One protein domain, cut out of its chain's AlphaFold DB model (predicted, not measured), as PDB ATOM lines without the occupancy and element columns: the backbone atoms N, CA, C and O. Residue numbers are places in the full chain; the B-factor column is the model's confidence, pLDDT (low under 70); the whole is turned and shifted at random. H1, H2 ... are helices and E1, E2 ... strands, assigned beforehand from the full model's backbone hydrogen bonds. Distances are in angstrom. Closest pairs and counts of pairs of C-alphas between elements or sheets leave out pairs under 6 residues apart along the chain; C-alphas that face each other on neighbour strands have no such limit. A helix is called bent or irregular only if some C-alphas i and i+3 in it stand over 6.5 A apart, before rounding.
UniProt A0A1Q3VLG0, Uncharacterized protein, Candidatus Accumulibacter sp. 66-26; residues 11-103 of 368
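This is residues 11 to 103 of the 368 residues of an uncharacterized protein of Candidatus Accumulibacter sp. 66-26 (UniProt A0A1Q3VLG0). A kinked long helix, H5, runs along one side of a small helical body; near one end it meets the helical hairpin of H1 and H2, and near the other it packs on H3 and short H4. A small strand hairpin, E1 and E2, sits by the start of H1, away from H5, and short H6 folds back on H5. The printed part has 93 residues in the order E1, E2, H1, H2, H3, H4, H5, H6, six named helices and two named strands, the two antiparallel; the class is mostly helix. It is compact, with a radius of gyration of the C-alphas of 12.1 A and spans of 34 by 31 by 22 A.

E1, residues 16 to 18, and E2, residues 24 to 26, form an antiparallel hairpin, with N 17 and O 25 2.8 A apart, within hydrogen-bond range. H1, residues 27 to 37, and H2, residues 41 to 47, form a helical hairpin: they touch, closest at the C-alphas of Val 32 and Val 44, 5.3 A, at a shallow tilt of 6 degrees, opposite ways. H3, residues 53 to 62, touches H1 at a steep tilt of 62 degrees, the closest C-alphas being Gly 29 and Leu 59, 4.8 A. H4, residues 69 to 72, touches H3, closest at the C-alphas of Gly 53 and Val 72, 5.2 A. H5, residues 76 to 93, is the hub; with residues 76 to 79 alone it touches H3 at a shallow tilt of 28 degrees, the same way, closest at the C-alphas of Gly 53 and Arg 76, 3.8 A. H5 and H1 only just touch, only at their ends, with 3 pairs of C-alphas within 8 A, the closest being Leu 36 and Val 91, 5.0 A. H6, residues 97 to 101, touches H5, closest at the C-alphas of Ala 90 and Gly 97, 6.4 A. Every O i to N i+4 pair is within hydrogen-bond range in H1, H2 and H3; H5 has 12 of 14, H6 0 of 1 with 1 of 2 O i to N i+3 pairs, and H4 is too short for an i+4 pair.

E1 begins at C-alpha 16, (-35.969, -0.558, -24.643). H1 is 15.4 A long, H2 10.0 A, H3 14.3 A and H5 24.1 A. H5 is irregular, with C-alphas 82 and 85 7.8 A apart, and has a kink of 58 degrees near residue 83. H6 ends at C-alpha 101, (-37.827, 19.672, -39.620).

The C-alphas farthest apart are those of Ala 21 and Arg 74, 34.1 A. The printed part has no cut and no long link. Mean pLDDT of the printed part is 81.1; residues 11 to 13, 18 to 22 and 101 to 103 are under 70.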
ATOM      1  N   PHE A  11     -37.563  -8.331 -32.928       57.94
ATOM      2  CA  PHE A  11     -37.699  -8.335 -31.471       57.94
ATOM      3  C   PHE A  11     -36.524  -7.686 -30.731       57.94
ATOM      4  O   PHE A  11     -36.742  -7.174 -29.636       57.94
ATOM      5  N   GLU A  12     -35.305  -7.696 -31.280       67.06
ATOM      6  CA  GLU A  12     -34.155  -7.014 -30.664       67.06
ATOM      7  C   GLU A  12     -34.178  -5.511 -30.958       67.06
ATOM      8  O   GLU A  12     -33.857  -4.707 -30.083       67.06
ATOM      9  N   ALA A  13     -34.629  -5.119 -32.153       69.44
ATOM     10  CA  ALA A  13     -34.696  -3.718 -32.562       69.44
ATOM     11  C   ALA A  13     -35.711  -2.897 -31.744       69.44
ATOM     12  O   ALA A  13     -35.503  -1.707 -31.543       69.44
ATOM     13  N   LEU A  14     -36.771  -3.521 -31.221       73.69
ATOM     14  CA  LEU A  14     -37.791  -2.853 -30.401       73.69
ATOM     15  C   LEU A  14     -37.527  -2.938 -28.887       73.69
ATOM     16  O   LEU A  14     -38.354  -2.478 -28.097       73.69
ATOM     17  N   GLN A  15     -36.403  -3.521 -28.449       73.75
ATOM     18  CA  GLN A  15     -36.087  -3.565 -27.019       73.75
ATOM     19  C   GLN A  15     -35.790  -2.164 -26.480       73.75
ATOM     20  O   GLN A  15     -35.092  -1.395 -27.145       73.75
ATOM     21  N   PRO A  16     -36.270  -1.833 -25.269       73.62
ATOM     22  CA  PRO A  16     -35.969  -0.558 -24.643       73.62
ATOM     23  C   PRO A  16     -34.472  -0.449 -24.340       73.62
ATOM     24  O   PRO A  16     -33.857  -1.371 -23.804       73.62
ATOM     25  N   ALA A  17     -33.899   0.707 -24.650       76.44
ATOM     26  CA  ALA A  17     -32.509   1.051 -24.413       76.44
ATOM     27  C   ALA A  17     -32.388   2.493 -23.907       76.44
ATOM     28  O   ALA A  17     -33.290   3.317 -24.064       76.44
ATOM     29  N   MET A  18     -31.245   2.787 -23.293       62.94
ATOM     30  CA  MET A  18     -30.877   4.133 -22.870       62.94
ATOM     31  C   MET A  18     -29.747   4.636 -23.766       62.94
ATOM     32  O   MET A  18     -28.698   3.996 -23.862       62.94
ATOM     33  N   GLY A  19     -29.976   5.766 -24.429       67.44
ATOM     34  CA  GLY A  19     -29.002   6.416 -25.296       67.44
ATOM     35  C   GLY A  19     -27.861   7.058 -24.509       67.44
ATOM     36  O   GLY A  19     -27.943   7.273 -23.299       67.44
ATOM     37  N   LEU A  20     -26.783   7.420 -25.209       57.44
ATOM     38  CA  LEU A  20     -25.592   8.039 -24.604       57.44
ATOM     39  C   LEU A  20     -25.886   9.394 -23.933       57.44
ATOM     40  O   LEU A  20     -25.162   9.796 -23.026       57.44
ATOM     41  N   ALA A  21     -26.954  10.075 -24.355       61.69
ATOM     42  CA  ALA A  21     -27.441  11.319 -23.765       61.69
ATOM     43  C   ALA A  21     -28.435  11.105 -22.599       61.69
ATOM     44  O   ALA A  21     -28.991  12.073 -22.087       61.69
ATOM     45  N   GLY A  22     -28.670   9.855 -22.174       53.41
ATOM     46  CA  GLY A  22     -29.638   9.508 -21.124       53.41
ATOM     47  C   GLY A  22     -31.099   9.499 -21.587       53.41
ATOM     48  O   GLY A  22     -32.004   9.389 -20.764       53.41
ATOM     49  N   GLU A  23     -31.335   9.622 -22.892       74.25
ATOM     50  CA  GLU A  23     -32.660   9.537 -23.504       74.25
ATOM     51  C   GLU A  23     -33.141   8.076 -23.570       74.25
ATOM     52  O   GLU A  23     -32.347   7.155 -23.776       74.25
ATOM     53  N   TRP A  24     -34.438   7.856 -23.360       70.19
ATOM     54  CA  TRP A  24     -35.059   6.538 -23.492       70.19
ATOM     55  C   TRP A  24     -35.524   6.326 -24.927       70.19
ATOM     56  O   TRP A  24     -36.163   7.203 -25.503       70.19
ATOM     57  N   GLY A  25     -35.237   5.148 -25.470       80.50
ATOM     58  CA  GLY A  25     -35.608   4.771 -26.826       80.50
ATOM     59  C   GLY A  25     -35.563   3.262 -27.018       80.50
ATOM     60  O   GLY A  25     -35.504   2.503 -26.050       80.50
ATOM     61  N   THR A  26     -35.573   2.818 -28.260       84.62
ATOM     62  CA  THR A  26     -35.359   1.436 -28.661       84.62
ATOM     63  C   THR A  26     -33.953   1.257 -29.217       84.62
ATOM     64  O   THR A  26     -33.342   2.185 -29.751       84.62
ATOM     65  N   VAL A  27     -33.411   0.042 -29.113       80.81
ATOM     66  CA  VAL A  27     -32.095  -0.283 -29.692       80.81
ATOM     67  C   VAL A  27     -32.069   0.031 -31.196       80.81
ATOM     68  O   VAL A  27     -31.087   0.575 -31.699       80.81
ATOM     69  N   GLY A  28     -33.167  -0.249 -31.902       82.56
ATOM     70  CA  GLY A  28     -33.358   0.066 -33.313       82.56
ATOM     71  C   GLY A  28     -33.445   1.567 -33.582       82.56
ATOM     72  O   GLY A  28     -32.806   2.041 -34.516       82.56
ATOM     73  N   GLY A  29     -34.150   2.335 -32.748       84.06
ATOM     74  CA  GLY A  29     -34.242   3.792 -32.877       84.06
ATOM     75  C   GLY A  29     -32.872   4.459 -32.747       84.06
ATOM     76  O   GLY A  29     -32.485   5.273 -33.591       84.06
ATOM     77  N   PHE A  30     -32.072   4.030 -31.767       84.00
ATOM     78  CA  PHE A  30     -30.684   4.481 -31.631       84.00
ATOM     79  C   PHE A  30     -29.796   4.041 -32.792       84.00
ATOM     80  O   PHE A  30     -28.998   4.843 -33.275       84.00
ATOM     81  N   ALA A  31     -29.945   2.804 -33.274       85.38
ATOM     82  CA  ALA A  31     -29.186   2.314 -34.420       85.38
ATOM     83  C   ALA A  31     -29.512   3.097 -35.706       85.38
ATOM     84  O   ALA A  31     -28.597   3.421 -36.464       85.38
ATOM     85  N   VAL A  32     -30.778   3.479 -35.923       86.25
ATOM     86  CA  VAL A  32     -31.185   4.348 -37.039       86.25
ATOM     87  C   VAL A  32     -30.542   5.728 -36.906       86.25
ATOM     88  O   VAL A  32     -29.906   6.189 -37.851       86.25
ATOM     89  N   ARG A  33     -30.627   6.380 -35.738       87.50
ATOM     90  CA  ARG A  33     -29.999   7.700 -35.517       87.50
ATOM     91  C   ARG A  33     -28.478   7.648 -35.687       87.50
ATOM     92  O   ARG A  33     -27.878   8.532 -36.303       87.50
ATOM     93  N   GLU A  34     -27.841   6.581 -35.214       85.62
ATOM     94  CA  GLU A  34     -26.408   6.370 -35.394       85.62
ATOM     95  C   GLU A  34     -26.045   6.158 -36.875       85.62
ATOM     96  O   GLU A  34     -25.094   6.767 -37.368       85.62
ATOM     97  N   ALA A  35     -26.814   5.357 -37.616       86.00
ATOM     98  CA  ALA A  35     -26.611   5.145 -39.048       86.00
ATOM     99  C   ALA A  35     -26.785   6.440 -39.864       86.00
ATOM    100  O   ALA A  35     -25.978   6.717 -40.760       86.00
ATOM    101  N   LEU A  36     -27.763   7.276 -39.501       88.19
ATOM    102  CA  LEU A  36     -27.984   8.599 -40.088       88.19
ATOM    103  C   LEU A  36     -26.817   9.553 -39.814       88.19
ATOM    104  O   LEU A  36     -26.278  10.130 -40.755       88.19
ATOM    105  N   SER A  37     -26.339   9.643 -38.569       84.50
ATOM    106  CA  SER A  37     -25.180  10.487 -38.220       84.50
ATOM    107  C   SER A  37     -23.873  10.036 -38.894       84.50
ATOM    108  O   SER A  37     -22.971  10.834 -39.158       84.50
ATOM    109  N   ARG A  38     -23.770   8.748 -39.245       85.56
ATOM    110  CA  ARG A  38     -22.670   8.192 -40.050       85.56
ATOM    111  C   ARG A  38     -22.860   8.396 -41.557       85.56
ATOM    112  O   ARG A  38     -21.916   8.162 -42.311       85.56
ATOM    113  N   GLY A  39     -24.037   8.839 -41.999       86.56
ATOM    114  CA  GLY A  39     -24.374   9.030 -43.407       86.56
ATOM    115  C   GLY A  39     -24.466   7.717 -44.187       86.56
ATOM    116  O   GLY A  39     -24.040   7.668 -45.340       86.56
ATOM    117  N   SER A  40     -24.980   6.646 -43.574       88.56
ATOM    118  CA  SER A  40     -25.115   5.335 -44.218       88.56
ATOM    119  C   SER A  40     -26.581   4.940 -44.378       88.56
ATOM    120  O   SER A  40     -27.210   4.466 -43.435       88.56
ATOM    121  N   LEU A  41     -27.112   5.104 -45.596       86.31
ATOM    122  CA  LEU A  41     -28.461   4.643 -45.933       86.31
ATOM    123  C   LEU A  41     -28.569   3.115 -45.849       86.31
ATOM    124  O   LEU A  41     -29.561   2.617 -45.335       86.31
ATOM    125  N   ASP A  42     -27.538   2.386 -46.282       85.00
ATOM    126  CA  ASP A  42     -27.510   0.920 -46.211       85.00
ATOM    127  C   ASP A  42     -27.651   0.433 -44.763       85.00
ATOM    128  O   ASP A  42     -28.484  -0.419 -44.487       85.00
ATOM    129  N   ALA A  43     -26.945   1.054 -43.810       82.94
ATOM    130  CA  ALA A  43     -27.069   0.701 -42.397       82.94
ATOM    131  C   ALA A  43     -28.449   1.050 -41.807       82.94
ATOM    132  O   ALA A  43     -28.936   0.325 -40.946       82.94
ATOM    133  N   VAL A  44     -29.100   2.129 -42.265       85.69
ATOM    134  CA  VAL A  44     -30.499   2.412 -41.889       85.69
ATOM    135  C   VAL A  44     -31.415   1.316 -42.431       85.69
ATOM    136  O   VAL A  44     -32.257   0.800 -41.701       85.69
ATOM    137  N   MET A  45     -31.242   0.938 -43.697       87.12
ATOM    138  CA  MET A  45     -32.064  -0.083 -44.342       87.12
ATOM    139  C   MET A  45     -31.857  -1.472 -43.736       87.12
ATOM    140  O   MET A  45     -32.838  -2.196 -43.616       87.12
ATOM    141  N   ASP A  46     -30.641  -1.801 -43.292       85.69
ATOM    142  CA  ASP A  46     -30.324  -3.039 -42.574       85.69
ATOM    143  C   ASP A  46     -31.069  -3.123 -41.230       85.69
ATOM    144  O   ASP A  46     -31.567  -4.185 -40.866       85.69
ATOM    145  N   VAL A  47     -31.194  -2.006 -40.499       84.50
ATOM    146  CA  VAL A  47     -31.958  -1.956 -39.234       84.50
ATOM    147  C   VAL A  47     -33.462  -2.108 -39.482       84.50
ATOM    148  O   VAL A  47     -34.163  -2.713 -38.676       84.50
ATOM    149  N   LEU A  48     -33.956  -1.575 -40.599       86.62
ATOM    150  CA  LEU A  48     -35.363  -1.658 -41.008       86.62
ATOM    151  C   LEU A  48     -35.681  -2.936 -41.803       86.62
ATOM    152  O   LEU A  48     -36.794  -3.078 -42.334       86.62
ATOM    153  N   ASP A  49     -34.712  -3.837 -41.972       84.88
ATOM    154  CA  ASP A  49     -34.898  -5.045 -42.763       84.88
ATOM    155  C   ASP A  49     -35.707  -6.100 -42.006       84.88
ATOM    156  O   ASP A  49     -35.586  -6.281 -40.797       84.88
ATOM    157  N   GLY A  50     -36.596  -6.780 -42.727       77.06
ATOM    158  CA  GLY A  50     -37.479  -7.797 -42.150       77.06
ATOM    159  C   GLY A  50     -38.584  -7.293 -41.206       77.06
ATOM    160  O   GLY A  50     -39.362  -8.125 -40.750       77.06
ATOM    161  N   MET A  51     -38.693  -5.984 -40.938       83.62
ATOM    162  CA  MET A  51     -39.755  -5.403 -40.100       83.62
ATOM    163  C   MET A  51     -41.065  -5.186 -40.869       83.62
ATOM    164  O   MET A  51     -41.059  -4.958 -42.083       83.62
ATOM    165  N   ASP A  52     -42.201  -5.199 -40.169       86.44
ATOM    166  CA  ASP A  52     -43.483  -4.806 -40.761       86.44
ATOM    167  C   ASP A  52     -43.669  -3.271 -40.840       86.44
ATOM    168  O   ASP A  52     -42.816  -2.477 -40.435       86.44
ATOM    169  N   GLY A  53     -44.789  -2.814 -41.414       83.69
ATOM    170  CA  GLY A  53     -45.062  -1.377 -41.553       83.69
ATOM    171  C   GLY A  53     -45.168  -0.632 -40.218       83.69
ATOM    172  O   GLY A  53     -44.825   0.548 -40.160       83.69
ATOM    173  N   ALA A  54     -45.604  -1.309 -39.152       86.94
ATOM    174  CA  ALA A  54     -45.726  -0.728 -37.821       86.94
ATOM    175  C   ALA A  54     -44.358  -0.632 -37.131       86.94
ATOM    176  O   ALA A  54     -44.039   0.419 -36.573       86.94
ATOM    177  N   GLY A  55     -43.526  -1.671 -37.242       85.50
ATOM    178  CA  GLY A  55     -42.151  -1.685 -36.745       85.50
ATOM    179  C   GLY A  55     -41.291  -0.599 -37.393       85.50
ATOM    180  O   GLY A  55     -40.662   0.194 -36.694       85.50
ATOM    181  N   VAL A  56     -41.346  -0.478 -38.726       87.50
ATOM    182  CA  VAL A  56     -40.623   0.575 -39.462       87.50
ATOM    183  C   VAL A  56     -41.103   1.970 -39.061       87.50
ATOM    184  O   VAL A  56     -40.291   2.866 -38.835       87.50
ATOM    185  N   ALA A  57     -42.418   2.170 -38.933       88.75
ATOM    186  CA  ALA A  57     -42.971   3.455 -38.519       88.75
ATOM    187  C   ALA A  57     -42.568   3.840 -37.089       88.75
ATOM    188  O   ALA A  57     -42.296   5.013 -36.839       88.75
ATOM    189  N   ALA A  58     -42.514   2.876 -36.166       87.81
ATOM    190  CA  ALA A  58     -42.096   3.112 -34.789       87.81
ATOM    191  C   ALA A  58     -40.646   3.611 -34.722       87.81
ATOM    192  O   ALA A  58     -40.403   4.675 -34.152       87.81
ATOM    193  N   LEU A  59     -39.712   2.913 -35.378       88.50
ATOM    194  CA  LEU A  59     -38.295   3.295 -35.365       88.50
ATOM    195  C   LEU A  59     -38.037   4.633 -36.066       88.50
ATOM    196  O   LEU A  59     -37.251   5.446 -35.585       88.50
ATOM    197  N   LEU A  60     -38.719   4.898 -37.184       88.62
ATOM    198  CA  LEU A  60     -38.579   6.164 -37.905       88.62
ATOM    199  C   LEU A  60     -39.137   7.351 -37.111       88.62
ATOM    200  O   LEU A  60     -38.506   8.403 -37.084       88.62
ATOM    201  N   ARG A  61     -40.276   7.197 -36.426       89.44
ATOM    202  CA  ARG A  61     -40.815   8.254 -35.547       89.44
ATOM    203  C   ARG A  61     -39.881   8.544 -34.383       89.44
ATOM    204  O   ARG A  61     -39.692   9.701 -34.025       89.44
ATOM    205  N   GLU A  62     -39.277   7.505 -33.821       85.38
ATOM    206  CA  GLU A  62     -38.297   7.645 -32.748       85.38
ATOM    207  C   GLU A  62     -37.004   8.331 -33.219       85.38
ATOM    208  O   GLU A  62     -36.399   9.105 -32.484       85.38
ATOM    209  N   ALA A  63     -36.625   8.119 -34.481       84.62
ATOM    210  CA  ALA A  63     -35.546   8.846 -35.139       84.62
ATOM    211  C   ALA A  63     -35.948  10.255 -35.628       84.62
ATOM    212  O   ALA A  63     -35.130  10.917 -36.265       84.62
ATOM    213  N   GLY A  64     -37.174  10.714 -35.345       84.88
ATOM    214  CA  GLY A  64     -37.645  12.072 -35.627       84.88
ATOM    215  C   GLY A  64     -38.353  12.270 -36.968       84.88
ATOM    216  O   GLY A  64     -38.587  13.406 -37.361       84.88
ATOM    217  N   PHE A  65     -38.707  11.202 -37.692       86.06
ATOM    218  CA  PHE A  65     -39.412  11.311 -38.974       86.06
ATOM    219  C   PHE A  65     -40.934  11.324 -38.811       86.06
ATOM    220  O   PHE A  65     -41.523  10.551 -38.049       86.06
ATOM    221  N   VAL A  66     -41.602  12.141 -39.626       85.50
ATOM    222  CA  VAL A  66     -43.065  12.207 -39.661       85.50
ATOM    223  C   VAL A  66     -43.630  11.061 -40.499       85.50
ATOM    224  O   VAL A  66     -43.625  11.092 -41.728       85.50
ATOM    225  N   VAL A  67     -44.185  10.054 -39.822       84.75
ATOM    226  CA  VAL A  67     -44.871   8.921 -40.463       84.75
ATOM    227  C   VAL A  67     -46.366   8.971 -40.157       84.75
ATOM    228  O   VAL A  67     -46.771   8.846 -39.001       84.75
ATOM    229  N   GLY A  68     -47.204   9.121 -41.187       79.06
ATOM    230  CA  GLY A  68     -48.665   9.147 -41.042       79.06
ATOM    231  C   GLY A  68     -49.301   7.754 -40.949       79.06
ATOM    232  O   GLY A  68     -48.885   6.837 -41.656       79.06
ATOM    233  N   GLU A  69     -50.361   7.611 -40.146       77.75
ATOM    234  CA  GLU A  69     -51.084   6.338 -39.922       77.75
ATOM    235  C   GLU A  69     -51.571   5.671 -41.222       77.75
ATOM    236  O   GLU A  69     -51.428   4.467 -41.404       77.75
ATOM    237  N   GLY A  70     -52.031   6.457 -42.203       77.62
ATOM    238  CA  GLY A  70     -52.463   5.919 -43.501       77.62
ATOM    239  C   GLY A  70     -51.333   5.326 -44.361       77.62
ATOM    240  O   GLY A  70     -51.603   4.641 -45.347       77.62
ATOM    241  N   ALA A  71     -50.060   5.597 -44.052       77.88
ATOM    242  CA  ALA A  71     -48.930   4.890 -44.660       77.88
ATOM    243  C   ALA A  71     -48.633   3.579 -43.919       77.88
ATOM    244  O   ALA A  71     -48.370   2.578 -44.577       77.88
ATOM    245  N   VAL A  72     -48.767   3.565 -42.587       86.31
ATOM    246  CA  VAL A  72     -48.591   2.370 -41.743       86.31
ATOM    247  C   VAL A  72     -49.577   1.269 -42.134       86.31
ATOM    248  O   VAL A  72     -49.167   0.139 -42.386       86.31
ATOM    249  N   GLU A  73     -50.859   1.613 -42.306       83.06
ATOM    250  CA  GLU A  73     -51.911   0.676 -42.740       83.06
ATOM    251  C   GLU A  73     -51.654   0.065 -44.129       83.06
ATOM    252  O   GLU A  73     -52.133  -1.026 -44.436       83.06
ATOM    253  N   ARG A  74     -50.891   0.761 -44.982       80.56
ATOM    254  CA  ARG A  74     -50.526   0.304 -46.334       80.56
ATOM    255  C   ARG A  74     -49.233  -0.518 -46.364       80.56
ATOM    256  O   ARG A  74     -48.869  -1.011 -47.431       80.56
ATOM    257  N   GLY A  75     -48.577  -0.704 -45.218       84.31
ATOM    258  CA  GLY A  75     -47.400  -1.556 -45.053       84.31
ATOM    259  C   GLY A  75     -46.058  -0.841 -45.249       84.31
ATOM    260  O   GLY A  75     -45.987   0.343 -45.581       84.31
ATOM    261  N   ARG A  76     -44.970  -1.594 -45.036       88.75
ATOM    262  CA  ARG A  76     -43.573  -1.114 -45.024       88.75
ATOM    263  C   ARG A  76     -43.207  -0.239 -46.219       88.75
ATOM    264  O   ARG A  76     -42.683   0.855 -46.032       88.75
ATOM    265  N   ASP A  77     -43.515  -0.684 -47.431       87.19
ATOM    266  CA  ASP A  77     -43.117   0.034 -48.647       87.19
ATOM    267  C   ASP A  77     -43.775   1.417 -48.740       87.19
ATOM    268  O   ASP A  77     -43.156   2.374 -49.205       87.19
ATOM    269  N   ALA A  78     -45.012   1.556 -48.248       83.19
ATOM    270  CA  ALA A  78     -45.710   2.835 -48.216       83.19
ATOM    271  C   ALA A  78     -45.110   3.795 -47.179       83.19
ATOM    272  O   ALA A  78     -45.039   4.997 -47.439       83.19
ATOM    273  N   VAL A  79     -44.649   3.273 -46.037       86.56
ATOM    274  CA  VAL A  79     -43.926   4.052 -45.022       86.56
ATOM    275  C   VAL A  79     -42.583   4.531 -45.569       86.56
ATOM    276  O   VAL A  79     -42.314   5.729 -45.539       86.56
ATOM    277  N   LEU A  80     -41.777   3.635 -46.144       88.06
ATOM    278  CA  LEU A  80     -40.468   3.982 -46.705       88.06
ATOM    279  C   LEU A  80     -40.581   4.970 -47.868       88.06
ATOM    280  O   LEU A  80     -39.795   5.906 -47.947       88.06
ATOM    281  N   THR A  81     -41.589   4.811 -48.732       87.00
ATOM    282  CA  THR A  81     -41.847   5.756 -49.831       87.00
ATOM    283  C   THR A  81     -42.218   7.143 -49.306       87.00
ATOM    284  O   THR A  81     -41.811   8.146 -49.887       87.00
ATOM    285  N   LEU A  82     -42.976   7.219 -48.205       86.62
ATOM    286  CA  LEU A  82     -43.375   8.492 -47.603       86.62
ATOM    287  C   LEU A  82     -42.164   9.271 -47.071       86.62
ATOM    288  O   LEU A  82     -42.072  10.472 -47.308       86.62
ATOM    289  N   VAL A  83     -41.247   8.592 -46.377       87.25
ATOM    290  CA  VAL A  83     -40.083   9.230 -45.736       87.25
ATOM    291  C   VAL A  83     -38.825   9.245 -46.607       87.25
ATOM    292  O   VAL A  83     -37.795   9.745 -46.174       87.25
ATOM    293  N   GLN A  84     -38.878   8.706 -47.828       87.62
ATOM    294  CA  GLN A  84     -37.702   8.479 -48.674       87.62
ATOM    295  C   GLN A  84     -36.849   9.738 -48.875       87.62
ATOM    296  O   GLN A  84     -35.628   9.684 -48.746       87.62
ATOM    297  N   ASN A  85     -37.486  10.866 -49.192       84.69
ATOM    298  CA  ASN A  85     -36.776  12.119 -49.450       84.69
ATOM    299  C   ASN A  85     -36.108  12.655 -48.182       84.69
ATOM    300  O   ASN A  85     -34.948  13.054 -48.233       84.69
ATOM    301  N   ASP A  86     -36.814  12.590 -47.053       86.75
ATOM    302  CA  ASP A  86     -36.303  13.049 -45.764       86.75
ATOM    303  C   ASP A  86     -35.168  12.129 -45.279       86.75
ATOM    304  O   ASP A  86     -34.149  12.608 -44.802       86.75
ATOM    305  N   LEU A  87     -35.260  10.811 -45.482       86.12
ATOM    306  CA  LEU A  87     -34.168   9.876 -45.180       86.12
ATOM    307  C   LEU A  87     -32.914  10.153 -46.016       86.12
ATOM    308  O   LEU A  87     -31.804  10.154 -45.486       86.12
ATOM    309  N   ILE A  88     -33.071  10.402 -47.318       86.50
ATOM    310  CA  ILE A  88     -31.946  10.753 -48.197       86.50
ATOM    311  C   ILE A  88     -31.321  12.078 -47.749       86.50
ATOM    312  O   ILE A  88     -30.096  12.202 -47.704       86.50
ATOM    313  N   GLU A  89     -32.146  13.064 -47.401       85.81
ATOM    314  CA  GLU A  89     -31.681  14.342 -46.874       85.81
ATOM    315  C   GLU A  89     -30.929  14.167 -45.540       85.81
ATOM    316  O   GLU A  89     -29.829  14.703 -45.396       85.81
ATOM    317  N   ALA A  90     -31.443  13.340 -44.627       86.31
ATOM    318  CA  ALA A  90     -30.852  13.051 -43.314       86.31
ATOM    319  C   ALA A  90     -29.464  12.437 -43.461       86.31
ATOM    320  O   ALA A  90     -28.487  12.914 -42.884       86.31
ATOM    321  N   VAL A  91     -29.364  11.418 -44.317       88.38
ATOM    322  CA  VAL A  91     -28.115  10.720 -44.631       88.38
ATOM    323  C   VAL A  91     -27.089  11.670 -45.249       88.38
ATOM    324  O   VAL A  91     -25.926  11.672 -44.840       88.38
ATOM    325  N   ASN A  92     -27.502  12.504 -46.208       85.50
ATOM    326  CA  ASN A  92     -26.604  13.452 -46.872       85.50
ATOM    327  C   ASN A  92     -26.071  14.516 -45.910       85.50
ATOM    328  O   ASN A  92     -24.911  14.922 -46.005       85.50
ATOM    329  N   ARG A  93     -26.921  14.963 -44.985       85.50
ATOM    330  CA  ARG A  93     -26.594  15.989 -43.995       85.50
ATOM    331  C   ARG A  93     -25.926  15.429 -42.741       85.50
ATOM    332  O   ARG A  93     -25.317  16.200 -42.008       85.50
ATOM    333  N   ARG A  94     -25.976  14.107 -42.544       88.00
ATOM    334  CA  ARG A  94     -25.496  13.393 -41.350       88.00
ATOM    335  C   ARG A  94     -26.195  13.834 -40.068       88.00
ATOM    336  O   ARG A  94     -25.556  13.992 -39.030       88.00
ATOM    337  N   VAL A  95     -27.502  14.030 -40.169       83.94
ATOM    338  CA  VAL A  95     -28.375  14.469 -39.075       83.94
ATOM    339  C   VAL A  95     -29.529  13.484 -38.912       83.94
ATOM    340  O   VAL A  95     -29.790  12.698 -39.823       83.94
ATOM    341  N   ASP A  96     -30.204  13.490 -37.764       82.44
ATOM    342  CA  ASP A  96     -31.422  12.696 -37.570       82.44
ATOM    343  C   ASP A  96     -32.681  13.426 -38.084       82.44
ATOM    344  O   ASP A  96     -32.606  14.527 -38.636       82.44
ATOM    345  N   GLY A  97     -33.852  12.792 -37.967       76.25
ATOM    346  CA  GLY A  97     -35.109  13.339 -38.484       76.25
ATOM    347  C   GLY A  97     -35.561  14.623 -37.781       76.25
ATOM    348  O   GLY A  97     -36.212  15.457 -38.412       76.25
ATOM    349  N   PHE A  98     -35.159  14.844 -36.522       79.44
ATOM    350  CA  PHE A  98     -35.527  16.048 -35.769       79.44
ATOM    351  C   PHE A  98     -34.863  17.309 -36.337       79.44
ATOM    352  O   PHE A  98     -35.442  18.395 -36.315       79.44
ATOM    353  N   GLU A  99     -33.656  17.172 -36.887       75.94
ATOM    354  CA  GLU A  99     -32.894  18.286 -37.456       75.94
ATOM    355  C   GLU A  99     -33.316  18.643 -38.893       75.94
ATOM    356  O   GLU A  99     -33.044  19.752 -39.358       75.94
ATOM    357  N   ILE A 100     -34.030  17.753 -39.592       71.94
ATOM    358  CA  ILE A 100     -34.605  18.055 -40.915       71.94
ATOM    359  C   ILE A 100     -35.794  19.003 -40.802       71.94
ATOM    360  O   ILE A 100     -35.920  19.937 -41.598       71.94
ATOM    361  N   GLU A 101     -36.671  18.792 -39.818       60.81
ATOM    362  CA  GLU A 101     -37.827  19.672 -39.620       60.81
ATOM    363  C   GLU A 101     -37.419  21.083 -39.189       60.81
ATOM    364  O   GLU A 101     -38.070  22.052 -39.585       60.81
ATOM    365  N   ALA A 102     -36.322  21.215 -38.438       55.25
ATOM    366  CA  ALA A 102     -35.847  22.491 -37.908       55.25
ATOM    367  C   ALA A 102     -35.381  23.488 -38.988       55.25
ATOM    368  O   ALA A 102     -35.341  24.692 -38.730       55.25
ATOM    369  N   GLU A 103     -35.054  23.017 -40.197       46.62
ATOM    370  CA  GLU A 103     -34.500  23.848 -41.274       46.62
ATOM    371  C   GLU A 103     -35.362  23.943 -42.536       46.62
ATOM    372  O   GLU A 103     -34.957  24.616 -43.489       46.62
TER     373      GLU A 103